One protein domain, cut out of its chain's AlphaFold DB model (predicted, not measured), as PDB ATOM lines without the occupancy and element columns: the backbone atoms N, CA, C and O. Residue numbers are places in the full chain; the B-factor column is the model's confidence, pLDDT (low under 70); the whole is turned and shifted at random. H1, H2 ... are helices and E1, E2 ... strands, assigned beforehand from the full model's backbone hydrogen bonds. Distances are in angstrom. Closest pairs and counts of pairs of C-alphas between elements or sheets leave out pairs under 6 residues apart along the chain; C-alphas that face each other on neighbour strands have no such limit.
ATOM      1  N   PHE A 272      42.956 -56.950  39.313       79.81
ATOM      2  CA  PHE A 272      44.307 -56.872  39.851       79.81
ATOM      3  C   PHE A 272      45.265 -55.999  39.000       79.81
ATOM      4  O   PHE A 272      46.027 -55.191  39.538       79.81
ATOM      5  N   ALA A 273      45.227 -56.116  37.667       81.75
ATOM      6  CA  ALA A 273      46.126 -55.353  36.797       81.75
ATOM      7  C   ALA A 273      45.866 -53.841  36.901       81.75
ATOM      8  O   ALA A 273      46.811 -53.056  36.976       81.75
ATOM      9  N   ARG A 274      44.590 -53.440  36.991       84.75
ATOM     10  CA  ARG A 274      44.199 -52.035  37.190       84.75
ATOM     11  C   ARG A 274      44.669 -51.495  38.541       84.75
ATOM     12  O   ARG A 274      45.135 -50.366  38.610       84.75
ATOM     13  N   GLU A 275      44.567 -52.287  39.607       87.50
ATOM     14  CA  GLU A 275      45.024 -51.883  40.946       87.50
ATOM     15  C   GLU A 275      46.537 -51.646  40.990       87.50
ATOM     16  O   GLU A 275      46.996 -50.648  41.544       87.50
ATOM     17  N   THR A 276      47.317 -52.524  40.357       85.38
ATOM     18  CA  THR A 276      48.774 -52.351  40.258       85.38
ATOM     19  C   THR A 276      49.153 -51.130  39.431       85.38
ATOM     20  O   THR A 276      50.035 -50.384  39.842       85.38
ATOM     21  N   GLN A 277      48.462 -50.875  38.315       86.94
ATOM     22  CA  GLN A 277      48.681 -49.667  37.511       86.94
ATOM     23  C   GLN A 277      48.396 -48.384  38.300       86.94
ATOM     24  O   GLN A 277      49.147 -47.419  38.186       86.94
ATOM     25  N   LEU A 278      47.343 -48.371  39.124       90.94
ATOM     26  CA  LEU A 278      47.028 -47.230  39.986       90.94
ATOM     27  C   LEU A 278      48.099 -47.005  41.058       90.94
ATOM     28  O   LEU A 278      48.500 -45.865  41.272       90.94
ATOM     29  N   MET A 279      48.598 -48.072  41.686       91.06
ATOM     30  CA  MET A 279      49.702 -47.971  42.647       91.06
ATOM     31  C   MET A 279      50.998 -47.491  41.984       91.06
ATOM     32  O   MET A 279      51.696 -46.653  42.547       91.06
ATOM     33  N   ASP A 280      51.321 -47.990  40.791       89.69
ATOM     34  CA  ASP A 280      52.506 -47.558  40.047       89.69
ATOM     35  C   ASP A 280      52.389 -46.076  39.650       89.69
ATOM     36  O   ASP A 280      53.308 -45.304  39.922       89.69
ATOM     37  N   ARG A 281      51.221 -45.643  39.151       92.00
ATOM     38  CA  ARG A 281      50.915 -44.226  38.884       92.00
ATOM     39  C   ARG A 281      51.021 -43.365  40.145       92.00
ATOM     40  O   ARG A 281      51.528 -42.250  40.080       92.00
ATOM     41  N   PHE A 282      50.548 -43.856  41.289       94.31
ATOM     42  CA  PHE A 282      50.666 -43.156  42.568       94.31
ATOM     43  C   PHE A 282      52.139 -42.925  42.949       94.31
ATOM     44  O   PHE A 282      52.520 -41.800  43.265       94.31
ATOM     45  N   PHE A 283      52.990 -43.953  42.851       92.62
ATOM     46  CA  PHE A 283      54.426 -43.815  43.122       92.62
ATOM     47  C   PHE A 283      55.141 -42.904  42.119       92.62
ATOM     48  O   PHE A 283      56.064 -42.186  42.501       92.62
ATOM     49  N   GLU A 284      54.731 -42.913  40.850       92.69
ATOM     50  CA  GLU A 284      55.244 -41.975  39.849       92.69
ATOM     51  C   GLU A 284      54.910 -40.530  40.223       92.69
ATOM     52  O   GLU A 284      55.803 -39.687  40.217       92.69
ATOM     53  N   LEU A 285      53.668 -40.250  40.628       92.75
ATOM     54  CA  LEU A 285      53.258 -38.915  41.072       92.75
ATOM     55  C   LEU A 285      54.008 -38.460  42.329       92.75
ATOM     56  O   LEU A 285      54.433 -37.310  42.383       92.75
ATOM     57  N   MET A 286      54.241 -39.355  43.295       91.81
ATOM     58  CA  MET A 286      55.072 -39.037  44.466       91.81
ATOM     59  C   MET A 286      56.532 -38.756  44.098       91.81
ATOM     60  O   MET A 286      57.202 -37.990  44.775       91.81
ATOM     61  N   ARG A 287      57.051 -39.383  43.037       93.69
ATOM     62  CA  ARG A 287      58.420 -39.131  42.573       93.69
ATOM     63  C   ARG A 287      58.551 -37.785  41.860       93.69
ATOM     64  O   ARG A 287      59.628 -37.198  41.899       93.69
ATOM     65  N   VAL A 288      57.504 -37.363  41.153       92.69
ATOM     66  CA  VAL A 288      57.458 -36.061  40.474       92.69
ATOM     67  C   VAL A 288      57.236 -34.922  41.478       92.69
ATOM     68  O   VAL A 288      57.752 -33.837  41.245       92.69
ATOM     69  N   ASP A 289      56.559 -35.199  42.599       87.25
ATOM     70  CA  ASP A 289      56.261 -34.243  43.678       87.25
ATOM     71  C   ASP A 289      55.360 -33.072  43.240       87.25
ATOM     72  O   ASP A 289      55.521 -31.919  43.618       87.25
ATOM     73  N   ASP A 290      54.361 -33.384  42.411       86.75
ATOM     74  CA  ASP A 290      53.393 -32.417  41.872       86.75
ATOM     75  C   ASP A 290      52.292 -32.016  42.886       86.75
ATOM     76  O   ASP A 290      51.281 -31.442  42.487       86.75
ATOM     77  N   GLY A 291      52.367 -32.421  44.162       88.25
ATOM     78  CA  GLY A 291      51.290 -32.210  45.152       88.25
ATOM     79  C   GLY A 291      49.967 -32.938  44.837       88.25
ATOM     80  O   GLY A 291      48.921 -32.649  45.421       88.25
ATOM     81  N   LYS A 292      49.974 -33.881  43.883       91.81
ATOM     82  CA  LYS A 292      48.792 -34.649  43.437       91.81
ATOM     83  C   LYS A 292      48.643 -36.017  44.093       91.81
ATOM     84  O   LYS A 292      47.638 -36.680  43.863       91.81
ATOM     85  N   ALA A 293      49.632 -36.483  44.841       94.38
ATOM     86  CA  ALA A 293      49.601 -37.791  45.479       94.38
ATOM     87  C   ALA A 293      49.866 -37.618  46.967       94.38
ATOM     88  O   ALA A 293      50.916 -37.118  47.349       94.38
ATOM     89  N   TRP A 294      48.910 -38.049  47.784       93.56
ATOM     90  CA  TRP A 294      48.992 -37.960  49.238       93.56
ATOM     91  C   TRP A 294      48.690 -39.321  49.857       93.56
ATOM     92  O   TRP A 294      47.886 -40.094  49.333       93.56
ATOM     93  N   TYR A 295      49.346 -39.630  50.969       94.44
ATOM     94  CA  TYR A 295      49.086 -40.822  51.771       94.44
ATOM     95  C   TYR A 295      48.939 -40.429  53.236       94.44
ATOM     96  O   TYR A 295      49.391 -39.366  53.646       94.44
ATOM     97  N   GLY A 296      48.301 -41.298  54.017       91.75
ATOM     98  CA  GLY A 296      48.017 -41.028  55.423       91.75
ATOM     99  C   GLY A 296      46.558 -40.659  55.678       91.75
ATOM    100  O   GLY A 296      45.814 -40.214  54.802       91.75
ATOM    101  N   GLN A 297      46.108 -40.948  56.899       90.81
ATOM    102  CA  GLN A 297      44.691 -40.896  57.253       90.81
ATOM    103  C   GLN A 297      44.134 -39.472  57.283       90.81
ATOM    104  O   GLN A 297      42.979 -39.275  56.923       90.81
ATOM    105  N   ARG A 298      44.922 -38.492  57.734       90.00
ATOM    106  CA  ARG A 298      44.444 -37.115  57.930       90.00
ATOM    107  C   ARG A 298      44.488 -36.333  56.625       90.00
ATOM    108  O   ARG A 298      43.547 -35.627  56.289       90.00
ATOM    109  N   GLU A 299      45.563 -36.531  55.886       90.81
ATOM    110  CA  GLU A 299      45.887 -35.919  54.606       90.81
ATOM    111  C   GLU A 299      44.849 -36.336  53.560       90.81
ATOM    112  O   GLU A 299      44.268 -35.490  52.880       90.81
ATOM    113  N   CYS A 300      44.530 -37.636  53.496       91.88
ATOM    114  CA  CYS A 300      43.498 -38.142  52.594       91.88
ATOM    115  C   CYS A 300      42.105 -37.618  52.964       91.88
ATOM    116  O   CYS A 300      41.338 -37.271  52.072       91.88
ATOM    117  N   GLU A 301      41.766 -37.524  54.252       91.69
ATOM    118  CA  GLU A 301      40.489 -36.934  54.672       91.69
ATOM    119  C   GLU A 301      40.373 -35.471  54.262       91.69
ATOM    120  O   GLU A 301      39.365 -35.088  53.680       91.69
ATOM    121  N   LEU A 302      41.409 -34.672  54.512       91.19
ATOM    122  CA  LEU A 302      41.415 -33.257  54.153       91.19
ATOM    123  C   LEU A 302      41.334 -33.065  52.632       91.19
ATOM    124  O   LEU A 302      40.629 -32.180  52.147       91.19
ATOM    125  N   ALA A 303      41.995 -33.929  51.859       91.44
ATOM    126  CA  ALA A 303      41.894 -33.924  50.404       91.44
ATOM    127  C   ALA A 303      40.474 -34.257  49.905       91.44
ATOM    128  O   ALA A 303      40.010 -33.660  48.928       91.44
ATOM    129  N   VAL A 304      39.770 -35.178  50.574       92.69
ATOM    130  CA  VAL A 304      38.366 -35.506  50.277       92.69
ATOM    131  C   VAL A 304      37.435 -34.367  50.692       92.69
ATOM    132  O   VAL A 304      36.597 -33.961  49.892       92.69
ATOM    133  N   GLU A 305      37.620 -33.782  51.878       90.06
ATOM    134  CA  GLU A 305      36.851 -32.619  52.352       90.06
ATOM    135  C   GLU A 305      36.976 -31.427  51.380       90.06
ATOM    136  O   GLU A 305      36.015 -30.693  51.151       90.06
ATOM    137  N   ARG A 306      38.145 -31.258  50.744       89.38
ATOM    138  CA  ARG A 306      38.397 -30.222  49.725       89.38
ATOM    139  C   ARG A 306      37.886 -30.559  48.324       89.38
ATOM    140  O   ARG A 306      38.015 -29.733  47.422       89.38
ATOM    141  N   GLY A 307      37.339 -31.751  48.107       89.62
ATOM    142  CA  GLY A 307      36.858 -32.167  46.792       89.62
ATOM    143  C   GLY A 307      37.959 -32.522  45.790       89.62
ATOM    144  O   GLY A 307      37.691 -32.620  44.592       89.62
ATOM    145  N   ALA A 308      39.207 -32.698  46.241       90.81
ATOM    146  CA  ALA A 308      40.341 -32.960  45.354       90.81
ATOM    147  C   ALA A 308      40.341 -34.386  44.787       90.81
ATOM    148  O   ALA A 308      40.855 -34.626  43.691       90.81
ATOM    149  N   VAL A 309      39.684 -35.316  45.484       89.31
ATOM    150  CA  VAL A 309      39.462 -36.702  45.046       89.31
ATOM    151  C   VAL A 309      38.123 -36.834  44.300       89.31
ATOM    152  O   VAL A 309      37.422 -37.822  44.441       89.31
ATOM    153  N   GLY A 310      37.726 -35.814  43.537       86.44
ATOM    154  CA  GLY A 310      36.460 -35.790  42.796       86.44
ATOM    155  C   GLY A 310      36.593 -36.091  41.298       86.44
ATOM    156  O   GLY A 310      37.536 -36.738  40.831       86.44
ATOM    157  N   LYS A 311      35.629 -35.581  40.521       83.25
ATOM    158  CA  LYS A 311      35.608 -35.652  39.048       83.25
ATOM    159  C   LYS A 311      36.898 -35.108  38.430       83.25
ATOM    160  O   LYS A 311      37.324 -34.009  38.759       83.25
ATOM    161  N   GLY A 312      37.432 -35.830  37.444       80.94
ATOM    162  CA  GLY A 312      38.662 -35.453  36.731       80.94
ATOM    163  C   GLY A 312      39.821 -36.435  36.916       80.94
ATOM    164  O   GLY A 312      40.949 -36.127  36.541       80.94
ATOM    165  N   GLY A 313      39.540 -37.635  37.432       84.06
ATOM    166  CA  GLY A 313      40.521 -38.710  37.572       84.06
ATOM    167  C   GLY A 313      41.117 -38.836  38.971       84.06
ATOM    168  O   GLY A 313      42.163 -39.473  39.102       84.06
ATOM    169  N   GLY A 314      40.472 -38.247  39.985       91.81
ATOM    170  CA  GLY A 314      40.784 -38.490  41.387       91.81
ATOM    171  C   GLY A 314      40.451 -39.929  41.789       91.81
ATOM    172  O   GLY A 314      39.380 -40.442  41.452       91.81
ATOM    173  N   VAL A 315      41.381 -40.582  42.487       95.62
ATOM    174  CA  VAL A 315      41.255 -41.982  42.906       95.62
ATOM    175  C   VAL A 315      41.610 -42.120  44.381       95.62
ATOM    176  O   VAL A 315      42.726 -41.795  44.779       95.62
ATOM    177  N   LEU A 316      40.690 -42.659  45.182       95.69
ATOM    178  CA  LEU A 316      40.948 -43.061  46.561       95.69
ATOM    179  C   LEU A 316      41.333 -44.544  46.607       95.69
ATOM    180  O   LEU A 316      40.548 -45.410  46.219       95.69
ATOM    181  N   LEU A 317      42.524 -44.837  47.118       95.38
ATOM    182  CA  LEU A 317      43.027 -46.184  47.365       95.38
ATOM    183  C   LEU A 317      42.923 -46.470  48.864       95.38
ATOM    184  O   LEU A 317      43.559 -45.801  49.675       95.38
ATOM    185  N   ILE A 318      42.125 -47.466  49.245       94.88
ATOM    186  CA  ILE A 318      41.882 -47.782  50.656       94.88
ATOM    187  C   ILE A 318      42.028 -49.279  50.927       94.88
ATOM    188  O   ILE A 318      41.520 -50.110  50.181       94.88
ATOM    189  N   SER A 319      42.732 -49.639  51.997       93.81
ATOM    190  CA  SER A 319      42.905 -51.035  52.402       93.81
ATOM    191  C   SER A 319      41.632 -51.581  53.046       93.81
ATOM    192  O   SER A 319      41.020 -50.941  53.909       93.81
ATOM    193  N   ASN A 320      41.252 -52.807  52.683       90.62
ATOM    194  CA  ASN A 320      40.084 -53.489  53.241       90.62
ATOM    195  C   ASN A 320      40.167 -53.714  54.765       90.62
ATOM    196  O   ASN A 320      39.149 -53.940  55.419       90.62
ATOM    197  N   GLU A 321      41.364 -53.661  55.356       89.19
ATOM    198  CA  GLU A 321      41.567 -53.810  56.797       89.19
ATOM    199  C   GLU A 321      40.912 -52.677  57.606       89.19
ATOM    200  O   GLU A 321      40.411 -52.921  58.705       89.19
ATOM    201  N   LEU A 322      40.827 -51.461  57.052       89.69
ATOM    202  CA  LEU A 322      40.212 -50.314  57.735       89.69
ATOM    203  C   LEU A 322      38.712 -50.529  57.987       89.69
ATOM    204  O   LEU A 322      38.203 -50.167  59.052       89.69
ATOM    205  N   PHE A 323      38.017 -51.213  57.074       88.12
ATOM    206  CA  PHE A 323      36.608 -51.590  57.242       88.12
ATOM    207  C   PHE A 323      36.403 -52.781  58.188       88.12
ATOM    208  O   PHE A 323      35.278 -53.033  58.625       88.12
ATOM    209  N   ARG A 324      37.477 -53.503  58.537       83.88
ATOM    210  CA  ARG A 324      37.467 -54.634  59.480       83.88
ATOM    211  C   ARG A 324      37.843 -54.241  60.912       83.88
ATOM    212  O   ARG A 324      37.852 -55.107  61.785       83.88
ATOM    213  N   SER A 325      38.131 -52.964  61.177       85.69
ATOM    214  CA  SER A 325      38.427 -52.489  62.535       85.69
ATOM    215  C   SER A 325      37.304 -52.857  63.515       85.69
ATOM    216  O   SER A 325      36.120 -52.740  63.196       85.69
ATOM    217  N   GLN A 326      37.656 -53.295  64.727       81.81
ATOM    218  CA  GLN A 326      36.655 -53.623  65.751       81.81
ATOM    219  C   GLN A 326      35.883 -52.383  66.212       81.81
ATOM    220  O   GLN A 326      34.701 -52.482  66.554       81.81
ATOM    221  N   ASP A 327      36.523 -51.213  66.168       86.75
ATOM    222  CA  ASP A 327      35.878 -49.956  66.512       86.75
ATOM    223  C   ASP A 327      34.835 -49.564  65.453       86.75
ATOM    224  O   ASP A 327      35.125 -49.398  64.264       86.75
ATOM    225  N   VAL A 328      33.590 -49.417  65.900       84.44
ATOM    226  CA  VAL A 328      32.456 -49.024  65.054       84.44
ATOM    227  C   VAL A 328      32.621 -47.580  64.574       84.44
ATOM    228  O   VAL A 328      32.245 -47.277  63.443       84.44
ATOM    229  N   GLY A 329      33.198 -46.698  65.401       87.19
ATOM    230  CA  GLY A 329      33.397 -45.288  65.057       87.19
ATOM    231  C   GLY A 329      34.342 -45.124  63.870       87.19
ATOM    232  O   GLY A 329      33.989 -44.494  62.873       87.19
ATOM    233  N   THR A 330      35.502 -45.777  63.941       88.56
ATOM    234  CA  THR A 330      36.501 -45.802  62.865       88.56
ATOM    235  C   THR A 330      35.922 -46.347  61.559       88.56
ATOM    236  O   THR A 330      36.139 -45.761  60.504       88.56
ATOM    237  N   ARG A 331      35.126 -47.424  61.601       87.44
ATOM    238  CA  ARG A 331      34.500 -47.977  60.388       87.44
ATOM    239  C   ARG A 331      33.519 -47.007  59.738       87.44
ATOM    240  O   ARG A 331      33.627 -46.754  58.544       87.44
ATOM    241  N   LYS A 332      32.602 -46.431  60.523       88.50
ATOM    242  CA  LYS A 332      31.623 -45.454  60.017       88.50
ATOM    243  C   LYS A 332      32.296 -44.216  59.432       88.50
ATOM    244  O   LYS A 332      31.823 -43.686  58.434       88.50
ATOM    245  N   ARG A 333      33.414 -43.785  60.023       91.56
ATOM    246  CA  ARG A 333      34.244 -42.694  59.498       91.56
ATOM    247  C   ARG A 333      34.749 -43.006  58.089       91.56
ATOM    248  O   ARG A 333      34.532 -42.199  57.196       91.56
ATOM    249  N   TRP A 334      35.342 -44.179  57.867       93.00
ATOM    250  CA  TRP A 334      35.851 -44.558  56.543       93.00
ATOM    251  C   TRP A 334      34.751 -44.817  55.517       93.00
ATOM    252  O   TRP A 334      34.919 -44.451  54.360       93.00
ATOM    253  N   VAL A 335      33.617 -45.390  55.931       92.19
ATOM    254  CA  VAL A 335      32.435 -45.516  55.059       92.19
ATOM    255  C   VAL A 335      31.976 -44.133  54.594       92.19
ATOM    256  O   VAL A 335      31.803 -43.932  53.398       92.19
ATOM    257  N   LYS A 336      31.900 -43.153  55.505       92.94
ATOM    258  CA  LYS A 336      31.538 -41.773  55.159       92.94
ATOM    259  C   LYS A 336      32.505 -41.152  54.145       92.94
ATOM    260  O   LYS A 336      32.048 -40.557  53.181       92.94
ATOM    261  N   VAL A 337      33.817 -41.311  54.339       93.81
ATOM    262  CA  VAL A 337      34.832 -40.798  53.397       93.81
ATOM    263  C   VAL A 337      34.665 -41.430  52.012       93.81
ATOM    264  O   VAL A 337      34.742 -40.739  51.002       93.81
ATOM    265  N   VAL A 338      34.404 -42.739  51.949       94.12
ATOM    266  CA  VAL A 338      34.154 -43.442  50.681       94.12
ATOM    267  C   VAL A 338      32.890 -42.936  49.991       94.12
ATOM    268  O   VAL A 338      32.911 -42.722  48.780       94.12
ATOM    269  N   ASP A 339      31.807 -42.745  50.741       93.12
ATOM    270  CA  ASP A 339      30.551 -42.216  50.206       93.12
ATOM    271  C   ASP A 339      30.734 -40.787  49.679       93.12
ATOM    272  O   ASP A 339      30.309 -40.479  48.571       93.12
ATOM    273  N   GLU A 340      31.475 -39.949  50.405       93.62
ATOM    274  CA  GLU A 340      31.763 -38.567  50.018       93.62
ATOM    275  C   GLU A 340      32.596 -38.483  48.726       93.62
ATOM    276  O   GLU A 340      32.278 -37.693  47.836       93.62
ATOM    277  N   VAL A 341      33.597 -39.354  48.550       94.62
ATOM    278  CA  VAL A 341      34.350 -39.449  47.284       94.62
ATOM    279  C   VAL A 341      33.452 -39.873  46.122       94.62
ATOM    280  O   VAL A 341      33.537 -39.304  45.030       94.62
ATOM    281  N   LYS A 342      32.569 -40.854  46.341       92.31
ATOM    282  CA  LYS A 342      31.621 -41.304  45.313       92.31
ATOM    283  C   LYS A 342      30.635 -40.201  44.933       92.31
ATOM    284  O   LYS A 342      30.395 -39.998  43.743       92.31
ATOM    285  N   ASP A 343      30.126 -39.454  45.910       92.69
ATOM    286  CA  ASP A 343      29.212 -38.326  45.695       92.69
ATOM    287  C   ASP A 343      29.883 -37.192  44.902       92.69
ATOM    288  O   ASP A 343      29.277 -36.589  44.010       92.69
ATOM    289  N   GLN A 344      31.172 -36.946  45.152       92.56
ATOM    290  CA  GLN A 344      31.993 -36.005  44.384       92.56
ATOM    291  C   GLN A 344      32.341 -36.511  42.971       92.56
ATOM    292  O   GLN A 344      32.876 -35.750  42.159       92.56
ATOM    293  N   GLY A 345      32.016 -37.767  42.647       90.75
ATOM    294  CA  GLY A 345      32.286 -38.414  41.364       90.75
ATOM    295  C   GLY A 345      33.737 -38.863  41.178       90.75
ATOM    296  O   GLY A 345      34.181 -38.981  40.034       90.75
ATOM    297  N   GLY A 346      34.469 -39.063  42.275       91.38
ATOM    298  CA  GLY A 346      35.776 -39.712  42.285       91.38
ATOM    299  C   GLY A 346      35.674 -41.236  42.240       91.38
ATOM    300  O   GLY A 346      34.623 -41.826  42.499       91.38
ATOM    301  N   GLU A 347      36.783 -41.893  41.910       92.38
ATOM    302  CA  GLU A 347      36.859 -43.351  41.881       92.38
ATOM    303  C   GLU A 347      37.398 -43.889  43.212       92.38
ATOM    304  O   GLU A 347      38.463 -43.484  43.667       92.38
ATOM    305  N   VAL A 348      36.698 -44.840  43.835       93.81
ATOM    306  CA  VAL A 348      37.182 -45.518  45.048       93.81
ATOM    307  C   VAL A 348      37.591 -46.941  44.706       93.81
ATOM    308  O   VAL A 348      36.811 -47.694  44.124       93.81
ATOM    309  N   ARG A 349      38.801 -47.336  45.107       92.19
ATOM    310  CA  ARG A 349      39.298 -48.708  44.983       92.19
ATOM    311  C   ARG A 349      39.685 -49.265  46.344       92.19
ATOM    312  O   ARG A 349      40.629 -48.800  46.984       92.19
ATOM    313  N   VAL A 350      38.961 -50.303  46.755       92.00
ATOM    314  CA  VAL A 350      39.265 -51.066  47.965       92.00
ATOM    315  C   VAL A 350      40.278 -52.154  47.621       92.00
ATOM    316  O   VAL A 350      39.951 -53.106  46.915       92.00
ATOM    317  N   LEU A 351      41.504 -52.014  48.121       91.44
ATOM    318  CA  LEU A 351      42.582 -52.978  47.917       91.44
ATOM    319  C   LEU A 351      42.561 -54.052  49.005       91.44
ATOM    320  O   LEU A 351      42.320 -53.785  50.184       91.44
ATOM    321  N   SER A 352      42.854 -55.289  48.615       90.25
ATOM    322  CA  SER A 352      42.978 -56.404  49.553       90.25
ATOM    323  C   SER A 352      44.359 -56.432  50.200       90.25
ATOM    324  O   SER A 352      45.362 -56.561  49.499       90.25
ATOM    325  N   SER A 353      44.421 -56.442  51.533       89.06
ATOM    326  CA  SER A 353      45.672 -56.605  52.296       89.06
ATOM    327  C   SER A 353      46.400 -57.935  52.015       89.06
ATOM    328  O   SER A 353      47.591 -58.085  52.277       89.06
ATOM    329  N   MET A 354      45.687 -58.938  51.482       87.25
ATOM    330  CA  MET A 354      46.249 -60.246  51.103       87.25
ATOM    331  C   MET A 354      46.819 -60.262  49.677       87.25
ATOM    332  O   MET A 354      47.358 -61.279  49.232       87.25
ATOM    333  N   HIS A 355      46.709 -59.143  48.966       86.94
ATOM    334  CA  HIS A 355      47.286 -58.927  47.653       86.94
ATOM    335  C   HIS A 355      48.543 -58.043  47.760       86.94
ATOM    336  O   HIS A 355      48.696 -57.252  48.687       86.94
ATOM    337  N   GLU A 356      49.471 -58.161  46.816       82.94
ATOM    338  CA  GLU A 356      50.696 -57.354  46.775       82.94
ATOM    339  C   GLU A 356      50.451 -55.836  46.683       82.94
ATOM    340  O   GLU A 356      51.105 -55.063  47.382       82.94
ATOM    341  N   SER A 357      49.487 -55.408  45.865       87.25
ATOM    342  CA  SER A 357      49.028 -54.010  45.767       87.25
ATOM    343  C   SER A 357      48.557 -53.473  47.125       87.25
ATOM    344  O   SER A 357      48.979 -52.393  47.533       87.25
ATOM    345  N   GLY A 358      47.761 -54.251  47.864       90.31
ATOM    346  CA  GLY A 358      47.329 -53.885  49.213       90.31
ATOM    347  C   GLY A 358      48.470 -53.870  50.225       90.31
ATOM    348  O   GLY A 358      48.577 -52.913  50.977       90.31
ATOM    349  N   LYS A 359      49.402 -54.834  50.179       89.25
ATOM    350  CA  LYS A 359      50.604 -54.818  51.041       89.25
ATOM    351  C   LYS A 359      51.445 -53.554  50.847       89.25
ATOM    352  O   LYS A 359      51.978 -53.011  51.810       89.25
ATOM    353  N   ARG A 360      51.565 -53.071  49.605       89.81
ATOM    354  CA  ARG A 360      52.242 -51.799  49.302       89.81
ATOM    355  C   ARG A 360      51.500 -50.610  49.912       89.81
ATOM    356  O   ARG A 360      52.151 -49.737  50.474       89.81
ATOM    357  N   LEU A 361      50.171 -50.590  49.829       93.19
ATOM    358  CA  LEU A 361      49.344 -49.545  50.436       93.19
ATOM    359  C   LEU A 361      49.384 -49.585  51.974       93.19
ATOM    360  O   LEU A 361      49.438 -48.542  52.621       93.19
ATOM    361  N   ASP A 362      49.404 -50.775  52.571       92.56
ATOM    362  CA  ASP A 362      49.486 -50.949  54.023       92.56
ATOM    363  C   ASP A 362      50.791 -50.355  54.578       92.56
ATOM    364  O   ASP A 362      50.769 -49.688  55.614       92.56
ATOM    365  N   ASN A 363      51.901 -50.491  53.840       91.31
ATOM    366  CA  ASN A 363      53.183 -49.859  54.175       91.31
ATOM    367  C   ASN A 363      53.144 -48.318  54.120       91.31
ATOM    368  O   ASN A 363      53.993 -47.676  54.730       91.31
ATOM    369  N   LEU A 364      52.172 -47.730  53.414       90.62
ATOM    370  CA  LEU A 364      51.965 -46.281  53.284       90.62
ATOM    371  C   LEU A 364      50.884 -45.741  54.239       90.62
ATOM    372  O   LEU A 364      50.436 -44.608  54.096       90.62
ATOM    373  N   GLY A 365      50.433 -46.537  55.213       89.81
ATOM    374  CA  GLY A 365      49.414 -46.107  56.176       89.81
ATOM    375  C   GLY A 365      47.980 -46.499  55.811       89.81
ATOM    376  O   GLY A 365      47.039 -45.913  56.348       89.81
ATOM    377  N   LYS A 366      47.801 -47.525  54.961       93.88
ATOM    378  CA  LYS A 366      46.516 -48.180  54.618       93.88
ATOM    379  C   LYS A 366      45.546 -47.345  53.774       93.88
ATOM    380  O   LYS A 366      44.492 -47.855  53.391       93.88
ATOM    381  N   ILE A 367      45.886 -46.096  53.471       95.25
ATOM    382  CA  ILE A 367      45.091 -45.195  52.638       95.25
ATOM    383  C   ILE A 367      46.004 -44.247  51.858       95.25
ATOM    384  O   ILE A 367      47.007 -43.760  52.382       95.25
ATOM    385  N   ALA A 368      45.649 -44.017  50.599       95.75
ATOM    386  CA  ALA A 368      46.322 -43.096  49.701       95.75
ATOM    387  C   ALA A 368      45.311 -42.489  48.724       95.75
ATOM    388  O   ALA A 368      44.300 -43.110  48.393       95.75
ATOM    389  N   ALA A 369      45.591 -41.287  48.238       95.44
ATOM    390  CA  ALA A 369      44.747 -40.574  47.297       95.44
ATOM    391  C   ALA A 369      45.575 -40.023  46.134       95.44
ATOM    392  O   ALA A 369      46.632 -39.418  46.322       95.44
ATOM    393  N   ILE A 370      45.059 -40.216  44.923       95.38
ATOM    394  CA  ILE A 370      45.473 -39.501  43.719       95.38
ATOM    395  C   ILE A 370      44.464 -38.375  43.518       95.38
ATOM    396  O   ILE A 370      43.264 -38.626  43.405       95.38
ATOM    397  N   LEU A 371      44.944 -37.141  43.482       94.62
ATOM    398  CA  LEU A 371      44.133 -35.939  43.375       94.62
ATOM    399  C   LEU A 371      43.956 -35.518  41.915       94.62
ATOM    400  O   LEU A 371      44.831 -35.720  41.069       94.62
ATOM    401  N   THR A 372      42.823 -34.883  41.632       93.31
ATOM    402  CA  THR A 372      42.537 -34.283  40.323       93.31
ATOM    403  C   THR A 372      43.367 -33.020  40.096       93.31
ATOM    404  O   THR A 372      43.889 -32.792  39.003       93.31
ATOM    405  N   PHE A 373      43.504 -32.200  41.135       91.06
ATOM    406  CA  PHE A 373      44.289 -30.971  41.135       91.06
ATOM    407  C   PHE A 373      45.300 -31.010  42.288       91.06
ATOM    408  O   PHE A 373      45.040 -31.679  43.290       91.06
ATOM    409  N   PRO A 374      46.462 -30.354  42.133       90.38
ATOM    410  CA  PRO A 374      47.487 -30.349  43.166       90.38
ATOM    411  C   PRO A 374      46.992 -29.612  44.414       90.38
ATOM    412  O   PRO A 374      46.332 -28.575  44.310       90.38
ATOM    413  N   LEU A 375      47.306 -30.162  45.582       86.88
ATOM    414  CA  LEU A 375      47.157 -29.499  46.871       86.88
ATOM    415  C   LEU A 375      48.547 -29.397  47.495       86.88
ATOM    416  O   LEU A 375      49.205 -30.419  47.674       86.88
ATOM    417  N   GLU A 376      48.974 -28.175  47.790       81.62
ATOM    418  CA  GLU A 376      50.231 -27.884  48.485       81.62
ATOM    419  C   GLU A 376      49.996 -27.866  50.007       81.62
ATOM    420  O   GLU A 376      48.892 -27.542  50.463       81.62
ATOM    421  N   ASP A 377      51.030 -28.240  50.762       69.62
ATOM    422  CA  ASP A 377      51.140 -28.095  52.220       69.62
ATOM    423  C   ASP A 377      50.003 -28.742  53.040       69.62
ATOM    424  O   ASP A 377      49.543 -28.200  54.050       69.62
ATOM    425  N   LEU A 378      49.488 -29.906  52.617       70.56
ATOM    426  CA  LEU A 378      48.459 -30.618  53.394       70.56
ATOM    427  C   LEU A 378      48.979 -31.072  54.764       70.56
ATOM    428  O   LEU A 378      48.203 -31.108  55.715       70.56
ATOM    429  N   ASP A 379      50.261 -31.392  54.871       70.56
ATOM    430  CA  ASP A 379      50.961 -31.725  56.109       70.56
ATOM    431  C   ASP A 379      51.046 -30.529  57.073       70.56
ATOM    432  O   ASP A 379      50.611 -30.645  58.222       70.56
ATOM    433  N   ASP A 380      51.457 -29.349  56.602       65.62
ATOM    434  CA  ASP A 380      51.510 -28.132  57.433       65.62
ATOM    435  C   ASP A 380      50.109 -27.650  57.865       65.62
ATOM    436  O   ASP A 380      49.902 -27.089  58.952       65.62
ATOM    437  N   MET A 381      49.095 -27.880  57.025       57.53
ATOM    438  CA  MET A 381      47.700 -27.572  57.357       57.53
ATOM    439  C   MET A 381      47.122 -28.522  58.410       57.53
ATOM    440  O   MET A 381      46.299 -28.105  59.228       57.53
ATOM    441  N   VAL A 382      47.574 -29.778  58.439       57.53
ATOM    442  CA  VAL A 382      47.213 -30.736  59.494       57.53
ATOM    443  C   VAL A 382      47.812 -30.325  60.845       57.53
ATOM    444  O   VAL A 382      47.175 -30.551  61.876       57.53
ATOM    445  N   ASP A 383      48.983 -29.690  60.847       55.78
ATOM    446  CA  ASP A 383      49.653 -29.227  62.067       55.78
ATOM    447  C   ASP A 383      49.117 -27.883  62.597       55.78
ATOM    448  O   ASP A 383      49.222 -27.600  63.795       55.78
ATOM    449  N   SER A 384      48.492 -27.066  61.742       48.91
ATOM    450  CA  SER A 384      47.981 -25.728  62.093       48.91
ATOM    451  C   SER A 384      46.493 -25.667  62.472       48.91
ATOM    452  O   SER A 384      46.080 -24.705  63.124       48.91
ATOM    453  N   GLU A 385      45.688 -26.685  62.149       39.53
ATOM    454  CA  GLU A 385      44.286 -26.809  62.585       39.53
ATOM    455  C   GLU A 385      44.184 -27.568  63.931       39.53
ATOM    456  O   GLU A 385      44.270 -28.801  63.973       39.53
TER     457      GLU A 385
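This is residues 272 to 385 of the 541 residues of a protein of Acidomyces richmondensis BFW (UniProt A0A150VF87). A small four-stranded sheet is the middle of three layers, with H2 and H3 over one face and H1 and H4 over the other. H1, the longest helix, crosses the sheet from edge to edge, while H3 runs along the strands at the E3 edge; the last helix, H5, is off the sheet and packs on H2. The 114 printed residues hold five named helices and four named strands in the order H1 E1 H2 E2 H3 E3 H4 E4 H5, and the class is mixed, helices and strands. The mixed sheet has the order E1 E4 E2 E3. The whole is compact and rounded, with a radius of gyration of the C-alphas of 13.1 A and spans of 33 by 32 by 26 A.

In the sheet, inner strand E4, residues 367 to 370, is antiparallel to edge strand E1, residues 293 to 295, with N 369 and O 294 2.8 A apart. E4 is also antiparallel to E2, residues 315 to 319, with N 317 and O 368 2.8 A apart. E2 is parallel to edge strand E3, residues 347 to 351, with N 316 and O 347 2.8 A apart. H1, residues 272 to 288, runs across the strands at a height over the sheet of 9.5 A. H4, residues 356 to 362, lies on the same face, over E2, at a height of 7.8 A. Residues 275 to 279 of H1 touch H4 at a steep tilt of 49 degrees, closest at the C-alphas of Thr 276 and Ser 357, 5.8 A. On the opposite face are H2, residues 297 to 305, at a height of 8.6 A, and H3, residues 328 to 343, over E2 and E3 at 11.5 A. H2 and H3 touch at a steep tilt of 38 degrees, closest at the C-alphas of Val 304 and Val 341, 6.4 A. H5, residues 378 to 384, is not on the sheet; it touches H2 about perpendicular, at 80 degrees, closest at the C-alphas of Glu 299 and Leu 378, 6.0 A. E2, H3 and E3 form a strand-helix-strand unit, two parallel neighbour strands with a helix between them in the chain, and its crossover is right-handed. E1, H2 and E2 form a split unit, with E4 between its strands, also right-handed. In H1, H2, H3, H4 and H5 every O i to N i+4 pair is within hydrogen-bond range.

E2 measures 13.2 A from first to last C-alpha, E3 12.7 A, E4 10.6 A and E1 7.0 A. H1 measures 24.6 A, from C-alpha 272 at (44.307, -56.872, 39.851), and H3 22.4 A. H2 measures 12.4 A, H5 10.0 A and H4 9.7 A; H5 ends at C-alpha 384 at (47.981, -25.728, 62.093).

The two C-alphas farthest apart, those of Ala 273 and Ser 384, are 39.0 A apart. The printed part has no cut, and none of its links is long. Residues 324 to 329, of which 328 and 329 belong to H3, stand free. Mean pLDDT of the printed part is 87.9; residue 377 and residues 380 to 385 are under 70.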